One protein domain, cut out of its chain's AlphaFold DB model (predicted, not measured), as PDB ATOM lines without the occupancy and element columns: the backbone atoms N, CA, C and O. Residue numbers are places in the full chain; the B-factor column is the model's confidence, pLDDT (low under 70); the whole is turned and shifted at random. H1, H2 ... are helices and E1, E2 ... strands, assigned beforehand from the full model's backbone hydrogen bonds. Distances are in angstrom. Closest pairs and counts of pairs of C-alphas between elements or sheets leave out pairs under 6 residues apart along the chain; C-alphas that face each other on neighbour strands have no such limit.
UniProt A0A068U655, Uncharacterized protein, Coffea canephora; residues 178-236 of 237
ATOM      1  N   TYR A 178      -9.442 -16.298 -27.242       89.69
ATOM      2  CA  TYR A 178     -10.834 -16.731 -27.165       89.69
ATOM      3  C   TYR A 178     -11.744 -15.731 -26.433       89.69
ATOM      4  O   TYR A 178     -12.820 -15.421 -26.937       89.69
ATOM      5  N   PHE A 179     -11.336 -15.222 -25.262       87.62
ATOM      6  CA  PHE A 179     -12.171 -14.290 -24.498       87.62
ATOM      7  C   PHE A 179     -12.265 -12.928 -25.184       87.62
ATOM      8  O   PHE A 179     -13.347 -12.348 -25.207       87.62
ATOM      9  N   ASP A 180     -11.169 -12.470 -25.792       85.81
ATOM     10  CA  ASP A 180     -11.147 -11.241 -26.588       85.81
ATOM     11  C   ASP A 180     -12.145 -11.341 -27.759       85.81
ATOM     12  O   ASP A 180     -13.010 -10.479 -27.915       85.81
ATOM     13  N   HIS A 181     -12.107 -12.452 -28.510       87.06
ATOM     14  CA  HIS A 181     -13.060 -12.740 -29.587       87.06
ATOM     15  C   HIS A 181     -14.511 -12.792 -29.101       87.06
ATOM     16  O   HIS A 181     -15.377 -12.137 -29.675       87.06
ATOM     17  N   ALA A 182     -14.780 -13.548 -28.034       89.25
ATOM     18  CA  ALA A 182     -16.131 -13.717 -27.508       89.25
ATOM     19  C   ALA A 182     -16.731 -12.411 -26.951       89.25
ATOM     20  O   ALA A 182     -17.954 -12.253 -26.924       89.25
ATOM     21  N   ALA A 183     -15.889 -11.483 -26.485       89.19
ATOM     22  CA  ALA A 183     -16.318 -10.186 -25.969       89.19
ATOM     23  C   ALA A 183     -16.638  -9.171 -27.083       89.19
ATOM     24  O   ALA A 183     -17.541  -8.342 -26.914       89.19
ATOM     25  N   ASP A 184     -15.946  -9.232 -28.224       85.19
ATOM     26  CA  ASP A 184     -16.204  -8.365 -29.377       85.19
ATOM     27  C   ASP A 184     -17.423  -8.837 -30.175       85.19
ATOM     28  O   ASP A 184     -17.320  -9.545 -31.173       85.19
ATOM     29  N   ARG A 185     -18.604  -8.352 -29.789       85.12
ATOM     30  CA  ARG A 185     -19.862  -8.665 -30.492       85.12
ATOM     31  C   ARG A 185     -19.870  -8.273 -31.971       85.12
ATOM     32  O   ARG A 185     -20.692  -8.794 -32.721       85.12
ATOM     33  N   SER A 186     -19.033  -7.317 -32.375       84.25
ATOM     34  CA  SER A 186     -18.943  -6.874 -33.769       84.25
ATOM     35  C   SER A 186     -18.002  -7.747 -34.601       84.25
ATOM     36  O   SER A 186     -18.089  -7.731 -35.828       84.25
ATOM     37  N   HIS A 187     -17.111  -8.489 -33.934       81.12
ATOM     38  CA  HIS A 187     -15.978  -9.216 -34.504       81.12
ATOM     39  C   HIS A 187     -15.095  -8.367 -35.439       81.12
ATOM     40  O   HIS A 187     -14.361  -8.911 -36.268       81.12
ATOM     41  N   GLN A 188     -15.168  -7.037 -35.333       78.38
ATOM     42  CA  GLN A 188     -14.433  -6.108 -36.186       78.38
ATOM     43  C   GLN A 188     -12.950  -6.049 -35.805       78.38
ATOM     44  O   GLN A 188     -12.103  -5.804 -36.665       78.38
ATOM     45  N   HIS A 189     -12.633  -6.274 -34.529       76.31
ATOM     46  CA  HIS A 189     -11.276  -6.171 -33.989       76.31
ATOM     47  C   HIS A 189     -10.716  -7.518 -33.534       76.31
ATOM     48  O   HIS A 189      -9.502  -7.682 -33.431       76.31
ATOM     49  N   SER A 190     -11.589  -8.499 -33.332       82.00
ATOM     50  CA  SER A 190     -11.216  -9.883 -33.065       82.00
ATOM     51  C   SER A 190     -12.107 -10.818 -33.865       82.00
ATOM     52  O   SER A 190     -13.074 -11.365 -33.343       82.00
ATOM     53  N   SER A 191     -11.803 -10.992 -35.150       86.12
ATOM     54  CA  SER A 191     -12.451 -12.016 -35.972       86.12
ATOM     55  C   SER A 191     -12.015 -13.422 -35.543       86.12
ATOM     56  O   SER A 191     -10.975 -13.599 -34.900       86.12
ATOM     57  N   LEU A 192     -12.802 -14.437 -35.910       89.62
ATOM     58  CA  LEU A 192     -12.482 -15.827 -35.579       89.62
ATOM     59  C   LEU A 192     -11.137 -16.250 -36.185       89.62
ATOM     60  O   LEU A 192     -10.302 -16.817 -35.483       89.62
ATOM     61  N   ASP A 193     -10.894 -15.897 -37.449       90.06
ATOM     62  CA  ASP A 193      -9.645 -16.233 -38.135       90.06
ATOM     63  C   ASP A 193      -8.426 -15.594 -37.456       90.06
ATOM     64  O   ASP A 193      -7.360 -16.201 -37.332       90.06
ATOM     65  N   PHE A 194      -8.588 -14.370 -36.949       89.44
ATOM     66  CA  PHE A 194      -7.539 -13.658 -36.228       89.44
ATOM     67  C   PHE A 194      -7.236 -14.300 -34.864       89.44
ATOM     68  O   PHE A 194      -6.075 -14.365 -34.453       89.44
ATOM     69  N   ALA A 195      -8.255 -14.834 -34.185       89.38
ATOM     70  CA  ALA A 195      -8.106 -15.566 -32.928       89.38
ATOM     71  C   ALA A 195      -7.546 -16.994 -33.110       89.38
ATOM     72  O   ALA A 195      -6.877 -17.501 -32.211       89.38
ATOM     73  N   GLN A 196      -7.793 -17.632 -34.260       92.62
ATOM     74  CA  GLN A 196      -7.399 -19.015 -34.572       92.62
ATOM     75  C   GLN A 196      -6.089 -19.143 -35.361       92.62
ATOM     76  O   GLN A 196      -5.725 -20.250 -35.756       92.62
ATOM     77  N   PHE A 197      -5.344 -18.048 -35.542       92.25
ATOM     78  CA  PHE A 197      -4.082 -18.023 -36.294       92.25
ATOM     79  C   PHE A 197      -4.242 -18.324 -37.800       92.25
ATOM     80  O   PHE A 197      -3.278 -18.736 -38.444       92.25
ATOM     81  N   THR A 198      -5.434 -18.109 -38.366       91.44
ATOM     82  CA  THR A 198      -5.775 -18.403 -39.773       91.44
ATOM     83  C   THR A 198      -6.077 -17.156 -40.608       91.44
ATOM     84  O   THR A 198      -6.400 -17.278 -41.789       91.44
ATOM     85  N   ALA A 199      -5.975 -15.954 -40.032       87.38
ATOM     86  CA  ALA A 199      -6.193 -14.717 -40.774       87.38
ATOM     87  C   ALA A 199      -5.134 -14.526 -41.871       87.38
ATOM     88  O   ALA A 199      -3.930 -14.543 -41.609       87.38
ATOM     89  N   ASN A 200      -5.604 -14.296 -43.097       83.81
ATOM     90  CA  ASN A 200      -4.747 -14.035 -44.257       83.81
ATOM     91  C   ASN A 200      -4.440 -12.544 -44.439       83.81
ATOM     92  O   ASN A 200      -3.462 -12.198 -45.094       83.81
ATOM     93  N   GLU A 201      -5.253 -11.674 -43.836       79.31
ATOM     94  CA  GLU A 201      -5.094 -10.225 -43.899       79.31
ATOM     95  C   GLU A 201      -4.738  -9.669 -42.516       79.31
ATOM     96  O   GLU A 201      -5.334 -10.082 -41.514       79.31
ATOM     97  N   PRO A 202      -3.773  -8.739 -42.429       77.62
ATOM     98  CA  PRO A 202      -3.414  -8.124 -41.166       77.62
ATOM     99  C   PRO A 202      -4.528  -7.198 -40.666       77.62
ATOM    100  O   PRO A 202      -5.066  -6.377 -41.409       77.62
ATOM    101  N   VAL A 203      -4.815  -7.274 -39.370       76.06
ATOM    102  CA  VAL A 203      -5.658  -6.307 -38.668       76.06
ATOM    103  C   VAL A 203      -4.770  -5.162 -38.186       76.06
ATOM    104  O   VAL A 203      -3.788  -5.369 -37.465       76.06
ATOM    105  N   LEU A 204      -5.118  -3.942 -38.592       66.81
ATOM    106  CA  LEU A 204      -4.498  -2.717 -38.097       66.81
ATOM    107  C   LEU A 204      -5.020  -2.424 -36.691       66.81
ATOM    108  O   LEU A 204      -6.203  -2.132 -36.510       66.81
ATOM    109  N   LEU A 205      -4.132  -2.482 -35.699       67.44
ATOM    110  CA  LEU A 205      -4.471  -2.184 -34.309       67.44
ATOM    111  C   LEU A 205      -3.651  -0.991 -33.798       67.44
ATOM    112  O   LEU A 205      -2.423  -0.968 -33.879       67.44
ATOM    113  N   GLY A 206      -4.347  -0.002 -33.228       62.22
ATOM    114  CA  GLY A 206      -3.749   1.184 -32.608       62.22
ATOM    115  C   GLY A 206      -3.360   2.309 -33.579       62.22
ATOM    116  O   GLY A 206      -3.701   2.304 -34.756       62.22
ATOM    117  N   SER A 207      -2.651   3.313 -33.056       55.62
ATOM    118  CA  SER A 207      -2.261   4.544 -33.768       55.62
ATOM    119  C   SER A 207      -0.914   4.463 -34.505       55.62
ATOM    120  O   SER A 207      -0.482   5.455 -35.088       55.62
ATOM    121  N   GLY A 208      -0.226   3.316 -34.452       58.56
ATOM    122  CA  GLY A 208       1.199   3.187 -34.791       58.56
ATOM    123  C   GLY A 208       1.553   2.341 -36.019       58.56
ATOM    124  O   GLY A 208       2.706   1.940 -36.122       58.56
ATOM    125  N   ASN A 209       0.617   2.045 -36.930       65.62
ATOM    126  CA  ASN A 209       0.850   1.195 -38.118       65.62
ATOM    127  C   ASN A 209       1.399  -0.218 -37.811       65.62
ATOM    128  O   ASN A 209       2.165  -0.772 -38.600       65.62
ATOM    129  N   LEU A 210       1.033  -0.816 -36.671       73.75
ATOM    130  CA  LEU A 210       1.390  -2.206 -36.378       73.75
ATOM    131  C   LEU A 210       0.347  -3.148 -36.989       73.75
ATOM    132  O   LEU A 210      -0.846  -3.048 -36.697       73.75
ATOM    133  N   ASN A 211       0.830  -4.053 -37.839       84.06
ATOM    134  CA  ASN A 211       0.032  -5.052 -38.539       84.06
ATOM    135  C   ASN A 211       0.145  -6.390 -37.820       84.06
ATOM    136  O   ASN A 211       1.239  -6.950 -37.734       84.06
ATOM    137  N   TYR A 212      -0.983  -6.923 -37.365       85.56
ATOM    138  CA  TYR A 212      -1.031  -8.234 -36.728       85.56
ATOM    139  C   TYR A 212      -1.878  -9.189 -37.552       85.56
ATOM    140  O   TYR A 212      -2.981  -8.852 -37.962       85.56
ATOM    141  N   THR A 213      -1.391 -10.411 -37.742       86.56
ATOM    142  CA  THR A 213      -2.168 -11.520 -38.329       86.56
ATOM    143  C   THR A 213      -2.675 -12.495 -37.268       86.56
ATOM    144  O   THR A 213      -3.449 -13.399 -37.568       86.56
ATOM    145  N   LYS A 214      -2.261 -12.311 -36.008       89.38
ATOM    146  CA  LYS A 214      -2.651 -13.139 -34.867       89.38
ATOM    147  C   LYS A 214      -3.067 -12.258 -33.697       89.38
ATOM    148  O   LYS A 214      -2.286 -11.414 -33.253       89.38
ATOM    149  N   LEU A 215      -4.259 -12.503 -33.158       88.19
ATOM    150  CA  LEU A 215      -4.756 -11.804 -31.972       88.19
ATOM    151  C   LEU A 215      -3.849 -12.054 -30.763       88.19
ATOM    152  O   LEU A 215      -3.586 -11.143 -29.989       88.19
ATOM    153  N   TYR A 216      -3.284 -13.261 -30.664       90.44
ATOM    154  CA  TYR A 216      -2.287 -13.604 -29.651       90.44
ATOM    155  C   TYR A 216      -1.089 -12.640 -29.645       90.44
ATOM    156  O   TYR A 216      -0.725 -12.126 -28.587       90.44
ATOM    157  N   ASP A 217      -0.506 -12.358 -30.816       89.12
ATOM    158  CA  ASP A 217       0.654 -11.468 -30.933       89.12
ATOM    159  C   ASP A 217       0.274 -10.034 -30.549       89.12
ATOM    160  O   ASP A 217       1.013  -9.366 -29.825       89.12
ATOM    161  N   ALA A 218      -0.907  -9.579 -30.976       88.38
ATOM    162  CA  ALA A 218      -1.421  -8.260 -30.631       88.38
ATOM    163  C   ALA A 218      -1.612  -8.092 -29.114       88.38
ATOM    164  O   ALA A 218      -1.138  -7.108 -28.539       88.38
ATOM    165  N   THR A 219      -2.250  -9.061 -28.449       87.75
ATOM    166  CA  THR A 219      -2.472  -9.026 -26.996       87.75
ATOM    167  C   THR A 219      -1.146  -9.130 -26.232       87.75
ATOM    168  O   THR A 219      -0.935  -8.401 -25.259       87.75
ATOM    169  N   LEU A 220      -0.207  -9.964 -26.696       87.88
ATOM    170  CA  LEU A 220       1.132 -10.065 -26.111       87.88
ATOM    171  C   LEU A 220       1.893  -8.737 -26.204       87.88
ATOM    172  O   LEU A 220       2.448  -8.277 -25.205       87.88
ATOM    173  N   VAL A 221       1.910  -8.092 -27.373       87.44
ATOM    174  CA  VAL A 221       2.605  -6.807 -27.546       87.44
ATOM    175  C   VAL A 221       1.937  -5.703 -26.733       87.44
ATOM    176  O   VAL A 221       2.639  -4.917 -26.097       87.44
ATOM    177  N   ALA A 222       0.603  -5.668 -26.671       86.00
ATOM    178  CA  ALA A 222      -0.116  -4.727 -25.815       86.00
ATOM    179  C   ALA A 222       0.290  -4.880 -24.337       86.00
ATOM    180  O   ALA A 222       0.541  -3.884 -23.651       86.00
ATOM    181  N   PHE A 223       0.422  -6.122 -23.860       84.88
ATOM    182  CA  PHE A 223       0.921  -6.409 -22.520       84.88
ATOM    183  C   PHE A 223       2.377  -5.950 -22.334       84.88
ATOM    184  O   PHE A 223       2.677  -5.248 -21.367       84.88
ATOM    185  N   LEU A 224       3.277  -6.277 -23.268       84.12
ATOM    186  CA  LEU A 224       4.687  -5.870 -23.208       84.12
ATOM    187  C   LEU A 224       4.843  -4.346 -23.170       84.12
ATOM    188  O   LEU A 224       5.585  -3.827 -22.338       84.12
ATOM    189  N   TRP A 225       4.087  -3.620 -23.995       85.12
ATOM    190  CA  TRP A 225       4.054  -2.156 -23.985       85.12
ATOM    191  C   TRP A 225       3.581  -1.591 -22.644       85.12
ATOM    192  O   TRP A 225       4.115  -0.587 -22.163       85.12
ATOM    193  N   ALA A 226       2.581  -2.217 -22.019       83.31
ATOM    194  CA  ALA A 226       2.112  -1.807 -20.701       83.31
ATOM    195  C   ALA A 226       3.194  -2.013 -19.626       83.31
ATOM    196  O   ALA A 226       3.412  -1.119 -18.802       83.31
ATOM    197  N   VAL A 227       3.898  -3.150 -19.658       79.75
ATOM    198  CA  VAL A 227       5.014  -3.450 -18.746       79.75
ATOM    199  C   VAL A 227       6.160  -2.462 -18.940       79.75
ATOM    200  O   VAL A 227       6.664  -1.902 -17.966       79.75
ATOM    201  N   GLU A 228       6.546  -2.205 -20.186       81.38
ATOM    202  CA  GLU A 228       7.607  -1.265 -20.532       81.38
ATOM    203  C   GLU A 228       7.299   0.137 -19.985       81.38
ATOM    204  O   GLU A 228       8.096   0.717 -19.242       81.38
ATOM    205  N   ARG A 229       6.089   0.653 -20.235       81.19
ATOM    206  CA  ARG A 229       5.657   1.960 -19.714       81.19
ATOM    207  C   ARG A 229       5.580   2.013 -18.190       81.19
ATOM    208  O   ARG A 229       5.848   3.069 -17.618       81.19
ATOM    209  N   ALA A 230       5.197   0.922 -17.530       75.25
ATOM    210  CA  ALA A 230       5.187   0.855 -16.071       75.25
ATOM    211  C   ALA A 230       6.613   0.918 -15.499       75.25
ATOM    212  O   ALA A 230       6.856   1.673 -14.559       75.25
ATOM    213  N   ARG A 231       7.573   0.208 -16.112       68.62
ATOM    214  CA  ARG A 231       8.989   0.243 -15.710       68.62
ATOM    215  C   ARG A 231       9.613   1.627 -15.888       68.62
ATOM    216  O   ARG A 231      10.282   2.101 -14.975       68.62
ATOM    217  N   PHE A 232       9.350   2.307 -17.006       54.09
ATOM    218  CA  PHE A 232       9.886   3.651 -17.248       54.09
ATOM    219  C   PHE A 232       9.402   4.706 -16.241       54.09
ATOM    220  O   PHE A 232      10.176   5.592 -15.887       54.09
ATOM    221  N   ARG A 233       8.167   4.610 -15.726       57.53
ATOM    222  CA  ARG A 233       7.678   5.536 -14.682       57.53
ATOM    223  C   ARG A 233       8.376   5.349 -13.336       57.53
ATOM    224  O   ARG A 233       8.535   6.320 -12.609       57.53
ATOM    225  N   ASN A 234       8.813   4.132 -13.016       51.78
ATOM    226  CA  ASN A 234       9.502   3.838 -11.757       51.78
ATOM    227  C   ASN A 234      10.978   4.275 -11.757       51.78
ATOM    228  O   ASN A 234      11.581   4.305 -10.695       51.78
ATOM    229  N   LEU A 235      11.565   4.603 -12.915       45.00
ATOM    230  CA  LEU A 235      12.929   5.150 -13.014       45.00
ATOM    231  C   LEU A 235      12.975   6.687 -12.907       45.00
ATOM    232  O   LEU A 235      14.062   7.257 -12.867       45.00
ATOM    233  N   GLN A 236      11.818   7.359 -12.920       40.19
ATOM    234  CA  GLN A 236      11.704   8.824 -12.854       40.19
ATOM    235  C   GLN A 236      11.249   9.353 -11.482       40.19
ATOM    236  O   GLN A 236      11.188  10.568 -11.308       40.19
TER     237      GLN A 236
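Overview. This is residues 178 to 236 of the 237 residues of an uncharacterized protein of Coffea canephora (UniProt A0A068U655). A long helix, H3, sticks out with residues 223 to 234 from a small head of the strand hairpin E1 E2 and short helices H1 and H2. Named elements run H1 H2 E1 E2 H3, mostly helix, among 59 printed residues. The whole is loose, with radius of gyration of the C-alphas 13.4 A and spans 41 by 22 by 17 A.

Arrangement. E1, residues 203 to 205, and E2, residues 210 to 212, form an antiparallel hairpin, N 203 and O 212 within hydrogen-bond range at 2.8 A. H2, residues 192 to 195, only just touches H3, residues 215 to 234, by residues 215 to 216 alone, with 3 pairs of C-alphas within 8 A, the closest Ala 195 and Leu 215, 5.1 A. Every O i to N i+4 pair is within range in H1, residues 178 to 183, and 15 of 16 in H3.

Along the chain. H1 begins at C-alpha 178, (-10.834, -16.731, -27.165). H3 runs 29.3 A to C-alpha 234, (9.502, 3.838, -11.757).

Size, cuts and confidence. The printed part has no cut; pLDDT is under 70 at residues 204 to 209 and 231 to 236.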